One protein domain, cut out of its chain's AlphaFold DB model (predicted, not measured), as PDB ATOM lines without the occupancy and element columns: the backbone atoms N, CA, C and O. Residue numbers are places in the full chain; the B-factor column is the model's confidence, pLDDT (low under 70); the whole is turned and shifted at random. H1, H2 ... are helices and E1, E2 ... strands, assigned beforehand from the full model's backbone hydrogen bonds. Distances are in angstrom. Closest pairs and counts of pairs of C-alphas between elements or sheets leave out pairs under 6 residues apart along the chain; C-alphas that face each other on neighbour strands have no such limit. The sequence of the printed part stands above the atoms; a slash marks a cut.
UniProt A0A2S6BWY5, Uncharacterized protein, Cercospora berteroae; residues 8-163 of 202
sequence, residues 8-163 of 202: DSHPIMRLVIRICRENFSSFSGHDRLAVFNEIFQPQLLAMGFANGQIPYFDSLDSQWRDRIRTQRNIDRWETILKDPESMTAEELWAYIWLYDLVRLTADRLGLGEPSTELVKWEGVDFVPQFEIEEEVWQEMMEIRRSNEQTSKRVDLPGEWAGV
ATOM      1  N   ASP A   8     284.339 213.304 139.295       80.12
ATOM      2  CA  ASP A   8     284.986 213.803 140.519       80.12
ATOM      3  C   ASP A   8     285.621 215.189 140.334       80.12
ATOM      4  O   ASP A   8     285.648 215.977 141.268       80.12
ATOM      5  N   SER A   9     286.107 215.491 139.131       79.94
ATOM      6  CA  SER A   9     286.687 216.786 138.766       79.94
ATOM      7  C   SER A   9     285.667 217.723 138.110       79.94
ATOM      8  O   SER A   9     286.034 218.821 137.702       79.94
ATOM      9  N   HIS A  10     284.409 217.285 137.975       82.06
ATOM     10  CA  HIS A  10     283.321 218.037 137.344       82.06
ATOM     11  C   HIS A  10     281.985 217.829 138.091       82.06
ATOM     12  O   HIS A  10     281.055 217.243 137.526       82.06
ATOM     13  N   PRO A  11     281.861 218.296 139.349       83.00
ATOM     14  CA  PRO A  11     280.642 218.119 140.144       83.00
ATOM     15  C   PRO A  11     279.398 218.722 139.476       83.00
ATOM     16  O   PRO A  11     278.328 218.116 139.520       83.00
ATOM     17  N   ILE A  12     279.552 219.828 138.740       85.31
ATOM     18  CA  ILE A  12     278.490 220.418 137.912       85.31
ATOM     19  C   ILE A  12     277.830 219.434 136.930       85.31
ATOM     20  O   ILE A  12     276.623 219.493 136.703       85.31
ATOM     21  N   MET A  13     278.578 218.470 136.383       89.12
ATOM     22  CA  MET A  13     278.004 217.455 135.495       89.12
ATOM     23  C   MET A  13     277.022 216.551 136.252       89.12
ATOM     24  O   MET A  13     275.984 216.175 135.714       89.12
ATOM     25  N   ARG A  14     277.296 216.236 137.523       90.19
ATOM     26  CA  ARG A  14     276.343 215.503 138.369       90.19
ATOM     27  C   ARG A  14     275.146 216.365 138.763       90.19
ATOM     28  O   ARG A  14     274.043 215.831 138.853       90.19
ATOM     29  N   LEU A  15     275.342 217.670 138.943       90.19
ATOM     30  CA  LEU A  15     274.256 218.600 139.243       90.19
ATOM     31  C   LEU A  15     273.239 218.672 138.095       90.19
ATOM     32  O   LEU A  15     272.041 218.572 138.335       90.19
ATOM     33  N   VAL A  16     273.689 218.697 136.836       92.00
ATOM     34  CA  VAL A  16     272.785 218.601 135.672       92.00
ATOM     35  C   VAL A  16     272.043 217.259 135.635       92.00
ATOM     36  O   VAL A  16     270.845 217.225 135.345       92.00
ATOM     37  N   ILE A  17     272.711 216.147 135.984       92.94
ATOM     38  CA  ILE A  17     272.046 214.836 136.116       92.94
ATOM     39  C   ILE A  17     270.947 214.893 137.188       92.94
ATOM     40  O   ILE A  17     269.852 214.389 136.942       92.94
ATOM     41  N   ARG A  18     271.221 215.509 138.348       92.69
ATOM     42  CA  ARG A  18     270.237 215.722 139.422       92.69
ATOM     43  C   ARG A  18     269.049 216.534 138.917       92.69
ATOM     44  O   ARG A  18     267.923 216.056 139.010       92.69
ATOM     45  N   ILE A  19     269.297 217.699 138.320       93.62
ATOM     46  CA  ILE A  19     268.250 218.603 137.828       93.62
ATOM     47  C   ILE A  19     267.315 217.876 136.860       93.62
ATOM     48  O   ILE A  19     266.098 217.915 137.038       93.62
ATOM     49  N   CYS A  20     267.874 217.149 135.888       94.50
ATOM     50  CA  CYS A  20     267.086 216.364 134.940       94.50
ATOM     51  C   CYS A  20     266.277 215.245 135.619       94.50
ATOM     52  O   CYS A  20     265.233 214.841 135.120       94.50
ATOM     53  N   ARG A  21     266.777 214.679 136.722       93.12
ATOM     54  CA  ARG A  21     266.127 213.570 137.433       93.12
ATOM     55  C   ARG A  21     265.010 214.018 138.357       93.12
ATOM     56  O   ARG A  21     264.015 213.307 138.455       93.12
ATOM     57  N   GLU A  22     265.198 215.137 139.033       91.88
ATOM     58  CA  GLU A  22     264.269 215.625 140.051       91.88
ATOM     59  C   GLU A  22     263.176 216.503 139.442       91.88
ATOM     60  O   GLU A  22     262.027 216.415 139.867       91.88
ATOM     61  N   ASN A  23     263.498 217.275 138.400       93.00
ATOM     62  CA  ASN A  23     262.579 218.286 137.876       93.00
ATOM     63  C   ASN A  23     261.987 217.956 136.502       93.00
ATOM     64  O   ASN A  23     261.080 218.652 136.064       93.00
ATOM     65  N   PHE A  24     262.456 216.900 135.828       93.62
ATOM     66  CA  PHE A  24     261.982 216.485 134.500       93.62
ATOM     67  C   PHE A  24     261.641 214.990 134.496       93.62
ATOM     68  O   PHE A  24     262.246 214.177 133.796       93.62
ATOM     69  N   SER A  25     260.662 214.597 135.315       89.75
ATOM     70  CA  SER A  25     260.280 213.186 135.509       89.75
ATOM     71  C   SER A  25     259.794 212.480 134.234       89.75
ATOM     72  O   SER A  25     259.859 211.251 134.150       89.75
ATOM     73  N   SER A  26     259.357 213.243 133.229       91.25
ATOM     74  CA  SER A  26     258.971 212.756 131.902       91.25
ATOM     75  C   SER A  26     260.163 212.329 131.037       91.25
ATOM     76  O   SER A  26     259.973 211.565 130.089       91.25
ATOM     77  N   PHE A  27     261.388 212.766 131.350       94.38
ATOM     78  CA  PHE A  27     262.562 212.457 130.537       94.38
ATOM     79  C   PHE A  27     262.915 210.971 130.596       94.38
ATOM     80  O   PHE A  27     263.154 210.378 131.657       94.38
ATOM     81  N   SER A  28     263.068 210.369 129.423       93.88
ATOM     82  CA  SER A  28     263.713 209.073 129.270       93.88
ATOM     83  C   SER A  28     265.226 209.170 129.521       93.88
ATOM     84  O   SER A  28     265.802 210.247 129.681       93.88
ATOM     85  N   GLY A  29     265.913 208.022 129.567       93.81
ATOM     86  CA  GLY A  29     267.382 208.009 129.612       93.81
ATOM     87  C   GLY A  29     268.012 208.706 128.408       93.81
ATOM     88  O   GLY A  29     268.999 209.420 128.560       93.81
ATOM     89  N   HIS A  30     267.411 208.544 127.229       94.69
ATOM     90  CA  HIS A  30     267.886 209.188 126.009       94.69
ATOM     91  C   HIS A  30     267.702 210.707 126.049       94.69
ATOM     92  O   HIS A  30     268.619 211.416 125.647       94.69
ATOM     93  N   ASP A  31     266.599 211.202 126.613       95.94
ATOM     94  CA  ASP A  31     266.339 212.645 126.722       95.94
ATOM     95  C   ASP A  31     267.340 213.311 127.670       95.94
ATOM     96  O   ASP A  31     267.976 214.304 127.319       95.94
ATOM     97  N   ARG A  32     267.590 212.694 128.835       95.56
ATOM     98  CA  ARG A  32     268.636 213.154 129.767       95.56
ATOM     99  C   ARG A  32     270.018 213.176 129.119       95.56
ATOM    100  O   ARG A  32     270.794 214.094 129.362       95.56
ATOM    101  N   LEU A  33     270.334 212.160 128.313       95.50
ATOM    102  CA  LEU A  33     271.596 212.096 127.581       95.50
ATOM    103  C   LEU A  33     271.701 213.200 126.529       95.50
ATOM    104  O   LEU A  33     272.773 213.783 126.392       95.50
ATOM    105  N   ALA A  34     270.618 213.483 125.804       95.12
ATOM    106  CA  ALA A  34     270.582 214.537 124.801       95.12
ATOM    107  C   ALA A  34     270.859 215.904 125.439       95.12
ATOM    108  O   ALA A  34     271.799 216.577 125.027       95.12
ATOM    109  N   VAL A  35     270.136 216.250 126.511       94.94
ATOM    110  CA  VAL A  35     270.352 217.494 127.270       94.94
ATOM    111  C   VAL A  35     271.778 217.582 127.810       94.94
ATOM    112  O   VAL A  35     272.450 218.595 127.632       94.94
ATOM    113  N   PHE A  36     272.272 216.513 128.442       94.31
ATOM    114  CA  PHE A  36     273.622 216.493 129.002       94.31
ATOM    115  C   PHE A  36     274.694 216.712 127.926       94.31
ATOM    116  O   PHE A  36     275.594 217.532 128.102       94.31
ATOM    117  N   ASN A  37     274.611 215.974 126.818       93.88
ATOM    118  CA  ASN A  37     275.572 216.086 125.726       93.88
ATOM    119  C   ASN A  37     275.527 217.471 125.081       93.88
ATOM    120  O   ASN A  37     276.572 217.981 124.704       93.88
ATOM    121  N   GLU A  38     274.345 218.070 124.977       92.25
ATOM    122  CA  GLU A  38     274.171 219.403 124.412       92.25
ATOM    123  C   GLU A  38     274.806 220.485 125.302       92.25
ATOM    124  O   GLU A  38     275.554 221.326 124.808       92.25
ATOM    125  N   ILE A  39     274.588 220.425 126.621       91.12
ATOM    126  CA  ILE A  39     275.172 221.377 127.583       91.12
ATOM    127  C   ILE A  39     276.699 221.244 127.648       91.12
ATOM    128  O   ILE A  39     277.413 222.246 127.684       91.12
ATOM    129  N   PHE A  40     277.214 220.011 127.682       90.69
ATOM    130  CA  PHE A  40     278.633 219.744 127.925       90.69
ATOM    131  C   PHE A  40     279.434 219.405 126.665       90.69
ATOM    132  O   PHE A  40     280.566 218.929 126.781       90.69
ATOM    133  N   GLN A  41     278.892 219.633 125.464       89.94
ATOM    134  CA  GLN A  41     279.556 219.260 124.211       89.94
ATOM    135  C   GLN A  41     281.009 219.769 124.128       89.94
ATOM    136  O   GLN A  41     281.895 218.960 123.821       89.94
ATOM    137  N   PRO A  42     281.317 221.049 124.438       86.62
ATOM    138  CA  PRO A  42     282.689 221.552 124.368       86.62
ATOM    139  C   PRO A  42     283.630 220.843 125.351       86.62
ATOM    140  O   PRO A  42     284.749 220.471 124.990       86.62
ATOM    141  N   GLN A  43     283.174 220.602 126.582       86.94
ATOM    142  CA  GLN A  43     283.955 219.921 127.615       86.94
ATOM    143  C   GLN A  43     284.173 218.447 127.254       86.94
ATOM    144  O   GLN A  43     285.276 217.928 127.408       86.94
ATOM    145  N   LEU A  44     283.154 217.774 126.716       89.81
ATOM    146  CA  LEU A  44     283.253 216.389 126.260       89.81
ATOM    147  C   LEU A  44     284.217 216.253 125.072       89.81
ATOM    148  O   LEU A  44     285.005 215.305 125.040       89.81
ATOM    149  N   LEU A  45     284.226 217.211 124.137       88.31
ATOM    150  CA  LEU A  45     285.228 217.272 123.064       88.31
ATOM    151  C   LEU A  45     286.645 217.397 123.632       88.31
ATOM    152  O   LEU A  45     287.529 216.637 123.234       88.31
ATOM    153  N   ALA A  46     286.855 218.300 124.594       87.81
ATOM    154  CA  ALA A  46     288.150 218.482 125.251       87.81
ATOM    155  C   ALA A  46     288.611 217.223 126.012       87.81
ATOM    156  O   ALA A  46     289.801 216.916 126.046       87.81
ATOM    157  N   MET A  47     287.671 216.448 126.561       87.38
ATOM    158  CA  MET A  47     287.926 215.150 127.203       87.38
ATOM    159  C   MET A  47     288.162 213.995 126.211       87.38
ATOM    160  O   MET A  47     288.455 212.875 126.632       87.38
ATOM    161  N   GLY A  48     288.038 214.235 124.902       90.69
ATOM    162  CA  GLY A  48     288.288 213.245 123.853       90.69
ATOM    163  C   GLY A  48     287.085 212.375 123.478       90.69
ATOM    164  O   GLY A  48     287.267 211.341 122.830       90.69
ATOM    165  N   PHE A  49     285.859 212.757 123.857       91.94
ATOM    166  CA  PHE A  49     284.648 212.103 123.356       91.94
ATOM    167  C   PHE A  49     284.409 212.457 121.885       91.94
ATOM    168  O   PHE A  49     284.498 213.616 121.478       91.94
ATOM    169  N   ALA A  50     284.058 211.452 121.078       91.06
ATOM    170  CA  ALA A  50     283.725 211.661 119.674       91.06
ATOM    171  C   ALA A  50     282.503 212.587 119.549       91.06
ATOM    172  O   ALA A  50     281.483 212.350 120.192       91.06
ATOM    173  N   ASN A  51     282.624 213.647 118.743       90.00
ATOM    174  CA  ASN A  51     281.599 214.684 118.541       90.00
ATOM    175  C   ASN A  51     281.105 215.377 119.830       90.00
ATOM    176  O   ASN A  51     280.054 216.016 119.812       90.00
ATOM    177  N   GLY A  52     281.842 215.253 120.942       89.38
ATOM    178  CA  GLY A  52     281.439 215.805 122.234       89.38
ATOM    179  C   GLY A  52     280.255 215.081 122.856       89.38
ATOM    180  O   GLY A  52     279.443 215.712 123.518       89.38
ATOM    181  N   GLN A  53     280.118 213.777 122.611       93.38
ATOM    182  CA  GLN A  53     278.951 213.020 123.047       93.38
ATOM    183  C   GLN A  53     279.338 211.780 123.841       93.38
ATOM    184  O   GLN A  53     280.157 210.958 123.417       93.38
ATOM    185  N   ILE A  54     278.672 211.600 124.977       91.81
ATOM    186  CA  ILE A  54     278.596 210.307 125.643       91.81
ATOM    187  C   ILE A  54     277.654 209.416 124.815       91.81
ATOM    188  O   ILE A  54     276.535 209.832 124.509       91.81
ATOM    189  N   PRO A  55     278.069 208.190 124.454       89.69
ATOM    190  CA  PRO A  55     277.300 207.345 123.539       89.69
ATOM    191  C   PRO A  55     276.121 206.609 124.192       89.69
ATOM    192  O   PRO A  55     275.208 206.181 123.489       89.69
ATOM    193  N   TYR A  56     276.132 206.423 125.517       90.31
ATOM    194  CA  TYR A  56     275.146 205.596 126.216       90.31
ATOM    195  C   TYR A  56     274.566 206.315 127.430       90.31
ATOM    196  O   TYR A  56     275.301 206.735 128.325       90.31
ATOM    197  N   PHE A  57     273.234 206.365 127.514       88.88
ATOM    198  CA  PHE A  57     272.547 207.011 128.637       88.88
ATOM    199  C   PHE A  57     272.836 206.309 129.966       88.88
ATOM    200  O   PHE A  57     272.865 206.950 131.014       88.88
ATOM    201  N   ASP A  58     273.096 204.999 129.931       88.69
ATOM    202  CA  ASP A  58     273.369 204.226 131.140       88.69
ATOM    203  C   ASP A  58     274.658 204.684 131.840       88.69
ATOM    204  O   ASP A  58     274.793 204.554 133.056       88.69
ATOM    205  N   SER A  59     275.580 205.320 131.104       85.12
ATOM    206  CA  SER A  59     276.762 205.956 131.688       85.12
ATOM    207  C   SER A  59     276.400 207.134 132.601       85.12
ATOM    208  O   SER A  59     277.017 207.273 133.654       85.12
ATOM    209  N   LEU A  60     275.380 207.928 132.257       86.25
ATOM    210  CA  LEU A  60     274.865 209.003 133.114       86.25
ATOM    211  C   LEU A  60     274.010 208.439 134.249       86.25
ATOM    212  O   LEU A  60     274.208 208.759 135.419       86.25
ATOM    213  N   ASP A  61     273.090 207.538 133.911       86.44
ATOM    214  CA  ASP A  61     272.149 206.976 134.878       86.44
ATOM    215  C   ASP A  61     272.841 206.124 135.950       86.44
ATOM    216  O   ASP A  61     272.365 206.061 137.086       86.44
ATOM    217  N   SER A  62     273.985 205.510 135.634       89.19
ATOM    218  CA  SER A  62     274.806 204.814 136.629       89.19
ATOM    219  C   SER A  62     275.286 205.749 137.737       89.19
ATOM    220  O   SER A  62     275.230 205.359 138.900       89.19
ATOM    221  N   GLN A  63     275.649 206.999 137.415       89.88
ATOM    222  CA  GLN A  63     276.059 207.983 138.419       89.88
ATOM    223  C   GLN A  63     274.922 208.262 139.399       89.88
ATOM    224  O   GLN A  63     275.129 208.231 140.610       89.88
ATOM    225  N   TRP A  64     273.708 208.462 138.877       91.19
ATOM    226  CA  TRP A  64     272.524 208.676 139.704       91.19
ATOM    227  C   TRP A  64     272.217 207.470 140.596       91.19
ATOM    228  O   TRP A  64     271.927 207.629 141.779       91.19
ATOM    229  N   ARG A  65     272.279 206.246 140.058       90.31
ATOM    230  CA  ARG A  65     272.000 205.024 140.833       90.31
ATOM    231  C   ARG A  65     273.041 204.773 141.919       90.31
ATOM    232  O   ARG A  65     272.683 204.390 143.030       90.31
ATOM    233  N   ASP A  66     274.314 205.005 141.617       88.94
ATOM    234  CA  ASP A  66     275.413 204.717 142.536       88.94
ATOM    235  C   ASP A  66     275.556 205.755 143.663       88.94
ATOM    236  O   ASP A  66     276.315 205.503 144.606       88.94
ATOM    237  N   ARG A  67     274.809 206.872 143.615       91.88
ATOM    238  CA  ARG A  67     274.882 207.975 144.592       91.88
ATOM    239  C   ARG A  67     274.698 207.532 146.046       91.88
ATOM    240  O   ARG A  67     275.418 207.989 146.918       91.88
ATOM    241  N   ILE A  68     273.803 206.574 146.294       90.25
ATOM    242  CA  ILE A  68     273.489 206.063 147.643       90.25
ATOM    243  C   ILE A  68     274.208 204.749 147.987       90.25
ATOM    244  O   ILE A  68     273.954 204.150 149.028       90.25
ATOM    245  N   ARG A  69     275.056 204.228 147.089       90.75
ATOM    246  CA  ARG A  69     275.524 202.834 147.169       90.75
ATOM    247  C   ARG A  69     276.668 202.615 148.157       90.75
ATOM    248  O   ARG A  69     276.772 201.543 148.745       90.75
ATOM    249  N   THR A  70     277.576 203.576 148.273       90.56
ATOM    250  CA  THR A  70     278.765 203.483 149.137       90.56
ATOM    251  C   THR A  70     278.975 204.812 149.839       90.56
ATOM    252  O   THR A  70     278.655 205.835 149.243       90.56
ATOM    253  N   GLN A  71     279.564 204.817 151.042       89.81
ATOM    254  CA  GLN A  71     279.840 206.070 151.762       89.81
ATOM    255  C   GLN A  71     280.643 207.046 150.897       89.81
ATOM    256  O   GLN A  71     280.234 208.179 150.714       89.81
ATOM    257  N   ARG A  72     281.680 206.555 150.208       87.62
ATOM    258  CA  ARG A  72     282.461 207.356 149.257       87.62
ATOM    259  C   ARG A  72     281.604 208.024 148.175       87.62
ATOM    260  O   ARG A  72     281.938 209.114 147.733       87.62
ATOM    261  N   ASN A  73     280.564 207.354 147.675       87.44
ATOM    262  CA  ASN A  73     279.660 207.962 146.697       87.44
ATOM    263  C   ASN A  73     278.689 208.936 147.356       87.44
ATOM    264  O   ASN A  73     278.426 209.969 146.758       87.44
ATOM    265  N   ILE A  74     278.210 208.633 148.561       88.56
ATOM    266  CA  ILE A  74     277.358 209.541 149.331       88.56
ATOM    267  C   ILE A  74     278.107 210.853 149.561       88.56
ATOM    268  O   ILE A  74     277.618 211.884 149.121       88.56
ATOM    269  N   ASP A  75     279.336 210.803 150.080       85.50
ATOM    270  CA  ASP A  75     280.168 211.987 150.343       85.50
ATOM    271  C   ASP A  75     280.384 212.838 149.072       85.50
ATOM    272  O   ASP A  75     280.414 214.061 149.114       85.50
ATOM    273  N   ARG A  76     280.508 212.196 147.900       84.50
ATOM    274  CA  ARG A  76     280.669 212.885 146.601       84.50
ATOM    275  C   ARG A  76     279.399 213.567 146.100       84.50
ATOM    276  O   ARG A  76     279.488 214.435 145.234       84.50
ATOM    277  N   TRP A  77     278.239 213.079 146.522       88.38
ATOM    278  CA  TRP A  77     276.938 213.582 146.099       88.38
ATOM    279  C   TRP A  77     276.322 214.522 147.135       88.38
ATOM    280  O   TRP A  77     275.531 215.371 146.748       88.38
ATOM    281  N   GLU A  78     276.694 214.417 148.409       86.44
ATOM    282  CA  GLU A  78     276.170 215.225 149.515       86.44
ATOM    283  C   GLU A  78     276.236 216.726 149.207       86.44
ATOM    284  O   GLU A  78     275.220 217.414 149.255       86.44
ATOM    285  N   THR A  79     277.392 217.201 148.740       78.00
ATOM    286  CA  THR A  79     277.622 218.601 148.359       78.00
ATOM    287  C   THR A  79     276.655 219.132 147.295       78.00
ATOM    288  O   THR A  79     276.321 220.313 147.297       78.00
ATOM    289  N   ILE A  80     276.203 218.275 146.376       83.25
ATOM    290  CA  ILE A  80     275.354 218.657 145.235       83.25
ATOM    291  C   ILE A  80     273.903 218.196 145.385       83.25
ATOM    292  O   ILE A  80     273.096 218.485 144.505       83.25
ATOM    293  N   LEU A  81     273.572 217.454 146.445       87.62
ATOM    294  CA  LEU A  81     272.217 217.001 146.778       87.62
ATOM    295  C   LEU A  81     271.549 217.885 147.839       87.62
ATOM    296  O   LEU A  81     270.432 217.571 148.231       87.62
ATOM    297  N   LYS A  82     272.193 218.981 148.274       87.81
ATOM    298  CA  LYS A  82     271.588 219.996 149.155       87.81
ATOM    299  C   LYS A  82     270.208 220.396 148.631       87.81
ATOM    300  O   LYS A  82     270.061 220.649 147.431       87.81
ATOM    301  N   ASP A  83     269.202 220.442 149.493       88.06
ATOM    302  CA  ASP A  83     267.892 220.963 149.106       88.06
ATOM    303  C   ASP A  83     268.017 222.466 148.809       88.06
ATOM    304  O   ASP A  83     268.798 223.133 149.496       88.06
ATOM    305  N   PRO A  84     267.300 223.014 147.806       87.19
ATOM    306  CA  PRO A  84     267.409 224.433 147.447       87.19
ATOM    307  C   PRO A  84     267.208 225.387 148.632       87.19
ATOM    308  O   PRO A  84     267.898 226.392 148.730       87.19
ATOM    309  N   GLU A  85     266.339 225.022 149.575       87.38
ATOM    310  CA  GLU A  85     266.032 225.788 150.796       87.38
ATOM    311  C   GLU A  85     267.216 225.870 151.782       87.38
ATOM    312  O   GLU A  85     267.231 226.705 152.677       87.38
ATOM    313  N   SER A  86     268.214 224.996 151.629       89.31
ATOM    314  CA  SER A  86     269.407 224.904 152.488       89.31
ATOM    315  C   SER A  86     270.688 225.425 151.828       89.31
ATOM    316  O   SER A  86     271.773 225.305 152.401       89.31
ATOM    317  N   MET A  87     270.580 225.937 150.600       91.12
ATOM    318  CA  MET A  87     271.708 226.450 149.826       91.12
ATOM    319  C   MET A  87     272.116 227.851 150.286       91.12
ATOM    320  O   MET A  87     271.281 228.656 150.695       91.12
ATOM    321  N   THR A  88     273.405 228.167 150.158       91.25
ATOM    322  CA  THR A  88     273.865 229.563 150.237       91.25
ATOM    323  C   THR A  88     273.334 230.374 149.051       91.25
ATOM    324  O   THR A  88     272.913 229.810 148.042       91.25
ATOM    325  N   ALA A  89     273.398 231.706 149.120       90.06
ATOM    326  CA  ALA A  89     272.963 232.575 148.026       90.06
ATOM    327  C   ALA A  89     273.679 232.274 146.691       90.06
ATOM    328  O   ALA A  89     273.045 232.205 145.637       90.06
ATOM    329  N   GLU A  90     274.992 232.027 146.737       86.69
ATOM    330  CA  GLU A  90     275.802 231.641 145.571       86.69
ATOM    331  C   GLU A  90     275.375 230.283 144.994       86.69
ATOM    332  O   GLU A  90     275.215 230.129 143.781       86.69
ATOM    333  N   GLU A  91     275.171 229.292 145.867       88.62
ATOM    334  CA  GLU A  91     274.716 227.950 145.494       88.62
ATOM    335  C   GLU A  91     273.324 227.990 144.871       88.62
ATOM    336  O   GLU A  91     273.089 227.388 143.822       88.62
ATOM    337  N   LEU A  92     272.412 228.747 145.476       90.00
ATOM    338  CA  LEU A  92     271.040 228.870 145.020       90.00
ATOM    339  C   LEU A  92     270.965 229.546 143.652       90.00
ATOM    340  O   LEU A  92     270.286 229.044 142.753       90.00
ATOM    341  N   TRP A  93     271.720 230.631 143.459       88.06
ATOM    342  CA  TRP A  93     271.802 231.303 142.167       88.06
ATOM    343  C   TRP A  93     272.336 230.366 141.079       88.06
ATOM    344  O   TRP A  93     271.723 230.227 140.017       88.06
ATOM    345  N   ALA A  94     273.441 229.669 141.356       85.31
ATOM    346  CA  ALA A  94     274.015 228.706 140.424       85.31
ATOM    347  C   ALA A  94     273.042 227.558 140.107       85.31
ATOM    348  O   ALA A  94     272.950 227.124 138.956       85.31
ATOM    349  N   TYR A  95     272.290 227.081 141.100       88.94
ATOM    350  CA  TYR A  95     271.307 226.019 140.922       88.94
ATOM    351  C   TYR A  95     270.124 226.454 140.048       88.94
ATOM    352  O   TYR A  95     269.798 225.756 139.086       88.94
ATOM    353  N   ILE A  96     269.522 227.615 140.328       88.94
ATOM    354  CA  ILE A  96     268.416 228.182 139.535       88.94
ATOM    355  C   ILE A  96     268.864 228.431 138.095       88.94
ATOM    356  O   ILE A  96     268.157 228.083 137.148       88.94
ATOM    357  N   TRP A  97     270.069 228.966 137.920       86.00
ATOM    358  CA  TRP A  97     270.623 229.203 136.597       86.00
ATOM    359  C   TRP A  97     270.831 227.902 135.806       86.00
ATOM    360  O   TRP A  97     270.481 227.821 134.628       86.00
ATOM    361  N   LEU A  98     271.347 226.846 136.447       88.62
ATOM    362  CA  LEU A  98     271.500 225.535 135.808       88.62
ATOM    363  C   LEU A  98     270.155 224.869 135.508       88.62
ATOM    364  O   LEU A  98     270.029 224.186 134.490       88.62
ATOM    365  N   TYR A  99     269.159 225.058 136.371       91.62
ATOM    366  CA  TYR A  99     267.797 224.602 136.117       91.62
ATOM    367  C   TYR A  99     267.231 225.250 134.852       91.62
ATOM    368  O   TYR A  99     266.731 224.543 133.973       91.62
ATOM    369  N   ASP A 100     267.380 226.568 134.720       88.00
ATOM    370  CA  ASP A 100     266.904 227.290 133.546       88.00
ATOM    371  C   ASP A 100     267.666 226.873 132.279       88.00
ATOM    372  O   ASP A 100     267.056 226.590 131.249       88.00
ATOM    373  N   LEU A 101     268.987 226.683 132.368       88.62
ATOM    374  CA  LEU A 101     269.791 226.138 131.272       88.62
ATOM    375  C   LEU A 101     269.273 224.777 130.782       88.62
ATOM    376  O   LEU A 101     269.184 224.541 129.572       88.62
ATOM    377  N   VAL A 102     268.930 223.872 131.705       92.50
ATOM    378  CA  VAL A 102     268.344 222.567 131.365       92.50
ATOM    379  C   VAL A 102     266.984 222.745 130.693       92.50
ATOM    380  O   VAL A 102     266.748 222.113 129.664       92.50
ATOM    381  N   ARG A 103     266.123 223.626 131.220       91.88
ATOM    382  CA  ARG A 103     264.796 223.928 130.656       91.88
ATOM    383  C   ARG A 103     264.890 224.430 129.213       91.88
ATOM    384  O   ARG A 103     264.230 223.889 128.334       91.88
ATOM    385  N   LEU A 104     265.746 225.413 128.953       88.50
ATOM    386  CA  LEU A 104     265.934 226.001 127.620       88.50
ATOM    387  C   LEU A 104     266.558 225.012 126.639       88.50
ATOM    388  O   LEU A 104     266.212 224.971 125.459       88.50
ATOM    389  N   THR A 105     267.497 224.199 127.126       91.31
ATOM    390  CA  THR A 105     268.097 223.139 126.315       91.31
ATOM    391  C   THR A 105     267.051 222.097 125.938       91.31
ATOM    392  O   THR A 105     267.017 221.661 124.791       91.31
ATOM    393  N   ALA A 106     266.185 221.719 126.879       92.31
ATOM    394  CA  ALA A 106     265.085 220.804 126.629       92.31
ATOM    395  C   ALA A 106     264.107 221.356 125.586       92.31
ATOM    396  O   ALA A 106     263.831 220.662 124.608       92.31
ATOM    397  N   ASP A 107     263.676 222.607 125.738       90.38
ATOM    398  CA  ASP A 107     262.786 223.287 124.791       90.38
ATOM    399  C   ASP A 107     263.381 223.329 123.373       90.38
ATOM    400  O   ASP A 107     262.767 222.866 122.411       90.38
ATOM    401  N   ARG A 108     264.651 223.738 123.240       90.75
ATOM    402  CA  ARG A 108     265.363 223.746 121.950       90.75
ATOM    403  C   ARG A 108     265.465 222.360 121.305       90.75
ATOM    404  O   ARG A 108     265.483 222.250 120.079       90.75
ATOM    405  N   LEU A 109     265.564 221.306 122.112       92.50
ATOM    406  CA  LEU A 109     265.582 219.918 121.648       92.50
ATOM    407  C   LEU A 109     264.172 219.363 121.368       92.50
ATOM    408  O   LEU A 109     264.053 218.213 120.945       92.50
ATOM    409  N   GLY A 110     263.113 220.153 121.580       92.19
ATOM    410  CA  GLY A 110     261.722 219.722 121.448       92.19
ATOM    411  C   GLY A 110     261.317 218.691 122.503       92.19
ATOM    412  O   GLY A 110     260.482 217.824 122.235       92.19
ATOM    413  N   LEU A 111     261.958 218.731 123.671       91.62
ATOM    414  CA  LEU A 111     261.650 217.880 124.816       91.62
ATOM    415  C   LEU A 111     260.574 218.541 125.688       91.62
ATOM    416  O   LEU A 111     260.301 219.731 125.574       91.62
ATOM    417  N   GLY A 112     259.934 217.748 126.549       82.88
ATOM    418  CA  GLY A 112     258.859 218.238 127.412       82.88
ATOM    419  C   GLY A 112     259.308 219.278 128.446       82.88
ATOM    420  O   GLY A 112     260.488 219.390 128.779       82.88
ATOM    421  N   GLU A 113     258.325 219.987 128.992       85.25
ATOM    422  CA  GLU A 113     258.490 220.943 130.088       85.25
ATOM    423  C   GLU A 113     258.909 220.269 131.410       85.25
ATOM    424  O   GLU A 113     258.728 219.050 131.579       85.25
ATOM    425  N   PRO A 114     259.475 221.036 132.364       86.38
ATOM    426  CA  PRO A 114     259.746 220.527 133.702       86.38
ATOM    427  C   PRO A 114     258.466 219.998 134.360       86.38
ATOM    428  O   PRO A 114     257.415 220.627 134.328       86.38
ATOM    429  N   SER A 115     258.564 218.838 135.009       86.25
ATOM    430  CA  SER A 115     257.484 218.302 135.844       86.25
ATOM    431  C   SER A 115     257.357 219.016 137.186       86.25
ATOM    432  O   SER A 115     256.308 218.932 137.819       86.25
ATOM    433  N   THR A 116     258.435 219.667 137.623       84.06
ATOM    434  CA  THR A 116     258.470 220.497 138.825       84.06
ATOM    435  C   THR A 116     258.953 221.879 138.417       84.06
ATOM    436  O   THR A 116     260.100 222.044 137.986       84.06
ATOM    437  N   GLU A 117     258.070 222.863 138.524       84.69
ATOM    438  CA  GLU A 117     258.407 224.263 138.294       84.69
ATOM    439  C   GLU A 117     259.122 224.792 139.542       84.69
ATOM    440  O   GLU A 117     258.501 224.939 140.589       84.69
ATOM    441  N   LEU A 118     260.442 224.994 139.466       85.75
ATOM    442  CA  LEU A 118     261.221 225.554 140.583       85.75
ATOM    443  C   LEU A 118     261.128 227.076 140.630       85.75
ATOM    444  O   LEU A 118     261.162 227.679 141.700       85.75
ATOM    445  N   VAL A 119     261.036 227.685 139.455       86.38
ATOM    446  CA  VAL A 119     260.924 229.122 139.268       86.38
ATOM    447  C   VAL A 119     259.898 229.376 138.182       86.38
ATOM    448  O   VAL A 119     259.885 228.681 137.166       86.38
ATOM    449  N   LYS A 120     259.071 230.390 138.399       84.50
ATOM    450  CA  LYS A 120     258.176 230.931 137.388       84.50
ATOM    451  C   LYS A 120     258.779 232.231 136.880       84.50
ATOM    452  O   LYS A 120     258.957 233.163 137.661       84.50
ATOM    453  N   TRP A 121     259.119 232.282 135.598       80.12
ATOM    454  CA  TRP A 121     259.671 233.486 134.977       80.12
ATOM    455  C   TRP A 121     258.553 234.472 134.616       80.12
ATOM    456  O   TRP A 121     257.554 234.095 134.003       80.12
ATOM    457  N   GLU A 122     258.737 235.734 134.989       79.75
ATOM    458  CA  GLU A 122     257.852 236.867 134.711       79.75
ATOM    459  C   GLU A 122     258.695 237.960 134.035       79.75
ATOM    460  O   GLU A 122     259.277 238.836 134.673       79.75
ATOM    461  N   GLY A 123     258.841 237.852 132.709       74.75
ATOM    462  CA  GLY A 123     259.748 238.705 131.938       74.75
ATOM    463  C   GLY A 123     261.217 238.408 132.249       74.75
ATOM    464  O   GLY A 123     261.678 237.278 132.084       74.75
ATOM    465  N   VAL A 124     261.962 239.431 132.677       68.62
ATOM    466  CA  VAL A 124     263.370 239.286 133.094       68.62
ATOM    467  C   VAL A 124     263.517 238.786 134.529       68.62
ATOM    468  O   VAL A 124     264.620 238.406 134.914       68.62
ATOM    469  N   ASP A 125     262.445 238.788 135.316       73.44
ATOM    470  CA  ASP A 125     262.452 238.356 136.708       73.44
ATOM    471  C   ASP A 125     261.844 236.970 136.883       73.44
ATOM    472  O   ASP A 125     261.270 236.391 135.960       73.44
ATOM    473  N   PHE A 126     262.019 236.399 138.072       83.88
ATOM    474  CA  PHE A 126     261.431 235.116 138.414       83.88
ATOM    475  C   PHE A 126     260.959 235.079 139.857       83.88
ATOM    476  O   PHE A 126     261.509 235.742 140.738       83.88
ATOM    477  N   VAL A 127     259.965 234.229 140.086       86.25
ATOM    478  CA  VAL A 127     259.420 233.927 141.402       86.25
ATOM    479  C   VAL A 127     259.727 232.462 141.730       86.25
ATOM    480  O   VAL A 127     259.220 231.564 141.043       86.25
ATOM    481  N   PRO A 128     260.551 232.189 142.755       88.38
ATOM    482  CA  PRO A 128     260.746 230.847 143.293       88.38
ATOM    483  C   PRO A 128     259.420 230.215 143.712       88.38
ATOM    484  O   PRO A 128     258.558 230.876 144.282       88.38
ATOM    485  N   GLN A 129     259.261 228.924 143.442       91.12
ATOM    486  CA  GLN A 129     258.077 228.146 143.834       91.12
ATOM    487  C   GLN A 129     258.301 227.362 145.142       91.12
ATOM    488  O   GLN A 129     257.611 226.383 145.419       91.12
ATOM    489  N   PHE A 130     259.289 227.779 145.933       89.25
ATOM    490  CA  PHE A 130     259.694 227.193 147.212       89.25
ATOM    491  C   PHE A 130     260.093 228.305 148.191       89.25
ATOM    492  O   PHE A 130     260.269 229.456 147.786       89.25
ATOM    493  N   GLU A 131     260.197 227.974 149.479       90.81
ATOM    494  CA  GLU A 131     260.531 228.945 150.522       90.81
ATOM    495  C   GLU A 131     262.040 229.225 150.536       90.81
ATOM    496  O   GLU A 131     262.859 228.309 150.493       90.81
ATOM    497  N   ILE A 132     262.414 230.503 150.582       90.50
ATOM    498  CA  ILE A 132     263.807 230.947 150.682       90.50
ATOM    499  C   ILE A 132     263.886 231.922 151.847       90.50
ATOM    500  O   ILE A 132     263.057 232.827 151.957       90.50
ATOM    501  N   GLU A 133     264.886 231.750 152.709       93.56
ATOM    502  CA  GLU A 133     265.168 232.715 153.768       93.56
ATOM    503  C   GLU A 133     265.438 234.102 153.162       93.56
ATOM    504  O   GLU A 133     266.231 234.238 152.231       93.56
ATOM    505  N   GLU A 134     264.797 235.144 153.699       92.31
ATOM    506  CA  GLU A 134     264.856 236.504 153.135       92.31
ATOM    507  C   GLU A 134     266.298 237.009 152.960       92.31
ATOM    508  O   GLU A 134     266.621 237.624 151.948       92.31
ATOM    509  N   GLU A 135     267.187 236.712 153.915       93.50
ATOM    510  CA  GLU A 135     268.601 237.102 153.844       93.50
ATOM    511  C   GLU A 135     269.307 236.451 152.642       93.50
ATOM    512  O   GLU A 135     269.988 237.138 151.878       93.50
ATOM    513  N   VAL A 136     269.068 235.153 152.420       92.81
ATOM    514  CA  VAL A 136     269.611 234.395 151.282       92.81
ATOM    515  C   VAL A 136     269.041 234.918 149.965       92.81
ATOM    516  O   VAL A 136     269.777 235.070 148.990       92.81
ATOM    517  N   TRP A 137     267.742 235.226 149.926       91.62
ATOM    518  CA  TRP A 137     267.085 235.773 148.740       91.62
ATOM    519  C   TRP A 137     267.671 237.128 148.328       91.62
ATOM    520  O   TRP A 137     268.024 237.320 147.161       91.62
ATOM    521  N   GLN A 138     267.815 238.058 149.276       92.88
ATOM    522  CA  GLN A 138     268.368 239.387 149.005       92.88
ATOM    523  C   GLN A 138     269.811 239.300 148.503       92.88
ATOM    524  O   GLN A 138     270.133 239.883 147.465       92.88
ATOM    525  N   GLU A 139     270.654 238.515 149.178       92.81
ATOM    526  CA  GLU A 139     272.046 238.296 148.775       92.81
ATOM    527  C   GLU A 139     272.135 237.659 147.376       92.81
ATOM    528  O   GLU A 139     272.889 238.119 146.516       92.81
ATOM    529  N   MET A 140     271.300 236.656 147.085       91.75
ATOM    530  CA  MET A 140     271.251 236.002 145.773       91.75
ATOM    531  C   MET A 140     270.867 236.995 144.664       91.75
ATOM    532  O   MET A 140     271.468 237.007 143.585       91.75
ATOM    533  N   MET A 141     269.893 237.869 144.927       89.25
ATOM    534  CA  MET A 141     269.468 238.901 143.981       89.25
ATOM    535  C   MET A 141     270.527 239.995 143.773       89.25
ATOM    536  O   MET A 141     270.573 240.599 142.695       89.25
ATOM    537  N   GLU A 142     271.381 240.269 144.761       89.88
ATOM    538  CA  GLU A 142     272.552 241.145 144.608       89.88
ATOM    539  C   GLU A 142     273.635 240.500 143.735       89.88
ATOM    540  O   GLU A 142     274.118 241.138 142.793       89.88
ATOM    541  N   ILE A 143     273.957 239.222 143.976       85.88
ATOM    542  CA  ILE A 143     274.899 238.443 143.155       85.88
ATOM    543  C   ILE A 143     274.440 238.430 141.696       85.88
ATOM    544  O   ILE A 143     275.214 238.749 140.790       85.88
ATOM    545  N   ARG A 144     273.158 238.132 141.456       85.06
ATOM    546  CA  ARG A 144     272.558 238.158 140.118       85.06
ATOM    547  C   ARG A 144     272.763 239.510 139.433       85.06
ATOM    548  O   ARG A 144     273.257 239.549 138.306       85.06
ATOM    549  N   ARG A 145     272.411 240.615 140.102       83.44
ATOM    550  CA  ARG A 145     272.563 241.978 139.556       83.44
ATOM    551  C   ARG A 145     274.020 242.302 139.222       83.44
ATOM    552  O   ARG A 145     274.285 242.864 138.161       83.44
ATOM    553  N   SER A 146     274.953 241.915 140.090       81.31
ATOM    554  CA  SER A 146     276.393 242.089 139.864       81.31
ATOM    555  C   SER A 146     276.878 241.311 138.636       81.31
ATOM    556  O   SER A 146     277.575 241.867 137.779       81.31
ATOM    557  N   ASN A 147     276.456 240.049 138.498       74.31
ATOM    558  CA  ASN A 147     276.802 239.222 137.345       74.31
ATOM    559  C   ASN A 147     276.249 239.839 136.061       74.31
ATOM    560  O   ASN A 147     277.013 240.075 135.133       74.31
ATOM    561  N   GLU A 148     274.964 240.204 136.025       71.81
ATOM    562  CA  GLU A 148     274.337 240.809 134.841       71.81
ATOM    563  C   GLU A 148     275.038 242.098 134.371       71.81
ATOM    564  O   GLU A 148     275.114 242.348 133.167       71.81
ATOM    565  N   GLN A 149     275.611 242.884 135.289       59.56
ATOM    566  CA  GLN A 149     276.356 244.105 134.962       59.56
ATOM    567  C   GLN A 149     277.770 243.849 134.429       59.56
ATOM    568  O   GLN A 149     278.285 244.641 133.638       59.56
ATOM    569  N   THR A 150     278.425 242.776 134.871       54.97
ATOM    570  CA  THR A 150     279.859 242.555 134.623       54.97
ATOM    571  C   THR A 150     280.142 241.465 133.592       54.97
ATOM    572  O   THR A 150     281.197 241.492 132.953       54.97
ATOM    573  N   SER A 151     279.230 240.509 133.392       56.31
ATOM    574  CA  SER A 151     279.468 239.333 132.556       56.31
ATOM    575  C   SER A 151     278.193 238.519 132.289       56.31
ATOM    576  O   SER A 151     277.397 238.267 133.181       56.31
ATOM    577  N   LYS A 152     278.029 237.941 131.090       60.91
ATOM    578  CA  LYS A 152     276.979 236.922 130.836       60.91
ATOM    579  C   LYS A 152     277.336 235.543 131.436       60.91
ATOM    580  O   LYS A 152     277.094 234.522 130.798       60.91
ATOM    581  N   ARG A 153     278.004 235.495 132.592       62.72
ATOM    582  CA  ARG A 153     278.533 234.269 133.220       62.72
ATOM    583  C   ARG A 153     278.007 234.131 134.640       62.72
ATOM    584  O   ARG A 153     277.738 235.131 135.302       62.72
ATOM    585  N   VAL A 154     277.907 232.890 135.101       67.94
ATOM    586  CA  VAL A 154     277.641 232.580 136.506       67.94
ATOM    587  C   VAL A 154     278.890 231.969 137.117       67.94
ATOM    588  O   VAL A 154     279.425 230.976 136.607       67.94
ATOM    589  N   ASP A 155     279.351 232.600 138.193       69.69
ATOM    590  CA  ASP A 155     280.394 232.064 139.055       69.69
ATOM    591  C   ASP A 155     279.803 230.904 139.850       69.69
ATOM    592  O   ASP A 155     278.758 231.028 140.490       69.69
ATOM    593  N   LEU A 156     280.437 229.741 139.738       72.50
ATOM    594  CA  LEU A 156     279.993 228.545 140.437       72.50
ATOM    595  C   LEU A 156     280.647 228.503 141.819       72.50
ATOM    596  O   LEU A 156     281.839 228.816 141.920       72.50
ATOM    597  N   PRO A 157     279.940 228.013 142.852       75.50
ATOM    598  CA  PRO A 157     280.567 227.688 144.124       75.50
ATOM    599  C   PRO A 157     281.803 226.813 143.897       75.50
ATOM    600  O   PRO A 157     281.768 225.870 143.098       75.50
ATOM    601  N   GLY A 158     282.900 227.098 144.602       69.94
ATOM    602  CA  GLY A 158     284.186 226.430 144.362       69.94
ATOM    603  C   GLY A 158     284.131 224.903 144.493       69.94
ATOM    604  O   GLY A 158     284.880 224.197 143.826       69.94
ATOM    605  N   GLU A 159     283.210 224.384 145.309       72.75
ATOM    606  CA  GLU A 159     282.968 222.948 145.481       72.75
ATOM    607  C   GLU A 159     282.123 222.305 144.364       72.75
ATOM    608  O   GLU A 159     282.137 221.084 144.198       72.75
ATOM    609  N   TRP A 160     281.408 223.108 143.573       74.69
ATOM    610  CA  TRP A 160     280.645 222.673 142.393       74.69
ATOM    611  C   TRP A 160     281.416 222.891 141.090       74.69
ATOM    612  O   TRP A 160     281.190 222.186 140.094       74.69
ATOM    613  N   ALA A 161     282.343 223.849 141.105       62.19
ATOM    614  CA  ALA A 161     283.232 224.151 140.006       62.19
ATOM    615  C   ALA A 161     284.152 222.961 139.677       62.19
ATOM    616  O   ALA A 161     284.765 222.339 140.542       62.19
ATOM    617  N   GLY A 162     284.242 222.635 138.384       59.41
ATOM    618  CA  GLY A 162     285.286 221.753 137.866       59.41
ATOM    619  C   GLY A 162     286.568 222.518 137.528       59.41
ATOM    620  O   GLY A 162     286.760 223.645 137.974       59.41
ATOM    621  N   VAL A 163     287.410 221.923 136.673       44.69
ATOM    622  CA  VAL A 163     288.733 222.444 136.244       44.69
ATOM    623  C   VAL A 163     288.735 223.922 135.802       44.69
ATOM    624  O   VAL A 163     289.776 224.560 135.900       44.69
TER     625      VAL A 163
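Overview. This is residues 8 to 163 of the 202 residues of an uncharacterized protein of Cercospora berteroae (UniProt A0A2S6BWY5). Picture a knot of crossing helices: H1 sits in the middle, with H2, H4 and the long H6 crossing it. H6 runs on out of this knot, and H7 packs on its residues 89 to 93, while a small strand hairpin, E1 and E2, lies to one side of H6. H5 and H7 have their centres farthest out, and after H7 the printed part folds back past H6 through E3. The printed part has 156 residues, with seven named helices and three named strands that follow one another along the chain as H1 H2 H3 H4 H5 H6 E1 E2 H7 E3; the class is mostly helix, with 85 of the 96 residues in named elements held by helices, and E1 and E2 make an antiparallel sheet. It is compact, with a radius of gyration of the C-alphas of 15.7 A, and spans 41 by 38 by 30 A.

Along the chain. Find C-alpha 11 at (280.642, 218.119, 140.144); from there H1 runs 18.2 A to residue 23. Next read H2, residues 29 to 39, 15.6 A; H3, residues 41 to 46; H4, residues 57 to 66, 14.4 A; and H5, residues 71 to 78. H6, residues 89 to 108, covers 28.6 A and ends at C-alpha 108, (265.363, 223.746, 121.950). Then come E1, residues 119 to 122, E2, residues 125 to 128, and H7, residues 134 to 150, 24.6 A. E3, residues 153 to 155, ends at C-alpha 155, (280.394, 232.064, 139.055).

Arrangement. The helix packing is mostly crossed, no touching pair being at a shallow tilt. Start at H1: it touches H2 at a steep tilt of 46 degrees, opposite ways, closest at C-alphas Cys 20 and Arg 32, 6.3 A. With residues 14 to 18 alone it touches H4, about perpendicular at 89 degrees, closest at C-alphas Ile 17 and Leu 60, 7.1 A. Its residues 16 to 20 touch residues 98 to 102 of H6, closest at C-alphas Ile 19 and Tyr 99, 6.3 A. H2 touches H4, the closest C-alphas being Leu 33 and Phe 57, 5.3 A. H3 is close to H2 but not clearly touching, closest at C-alphas Asn 37 and Leu 44, 7.7 A. H5 likewise is close to H4 but not clearly touching, closest at C-alphas Asp 66 and Asn 73, 6.8 A. H6 touches H7 with residues 89 to 93 alone, closest at C-alphas Ala 89 and Met 140, 4.4 A, at a steep tilt of 63 degrees. In the hairpin of E1 and E2, N 120 and O 127 are within hydrogen-bond range at 2.9 A. E3 pairs with no named strand; its closest C-alpha to H6 is Val 154, 6.6 A from Ala 94. Every O i to N i+4 pair is within hydrogen-bond range in H1, H2, H3, H5, H6 and H7, and 4 of 6 are in H4.

Size, cuts and confidence. The C-alphas of Ala 50 and Glu 134 are farthest apart, 45.7 A. The printed part has no cut, and no link is long. Mean pLDDT of the printed part is 86.3; look for values under 70 at residues 124, 149 to 155, 158 and 161 to 163.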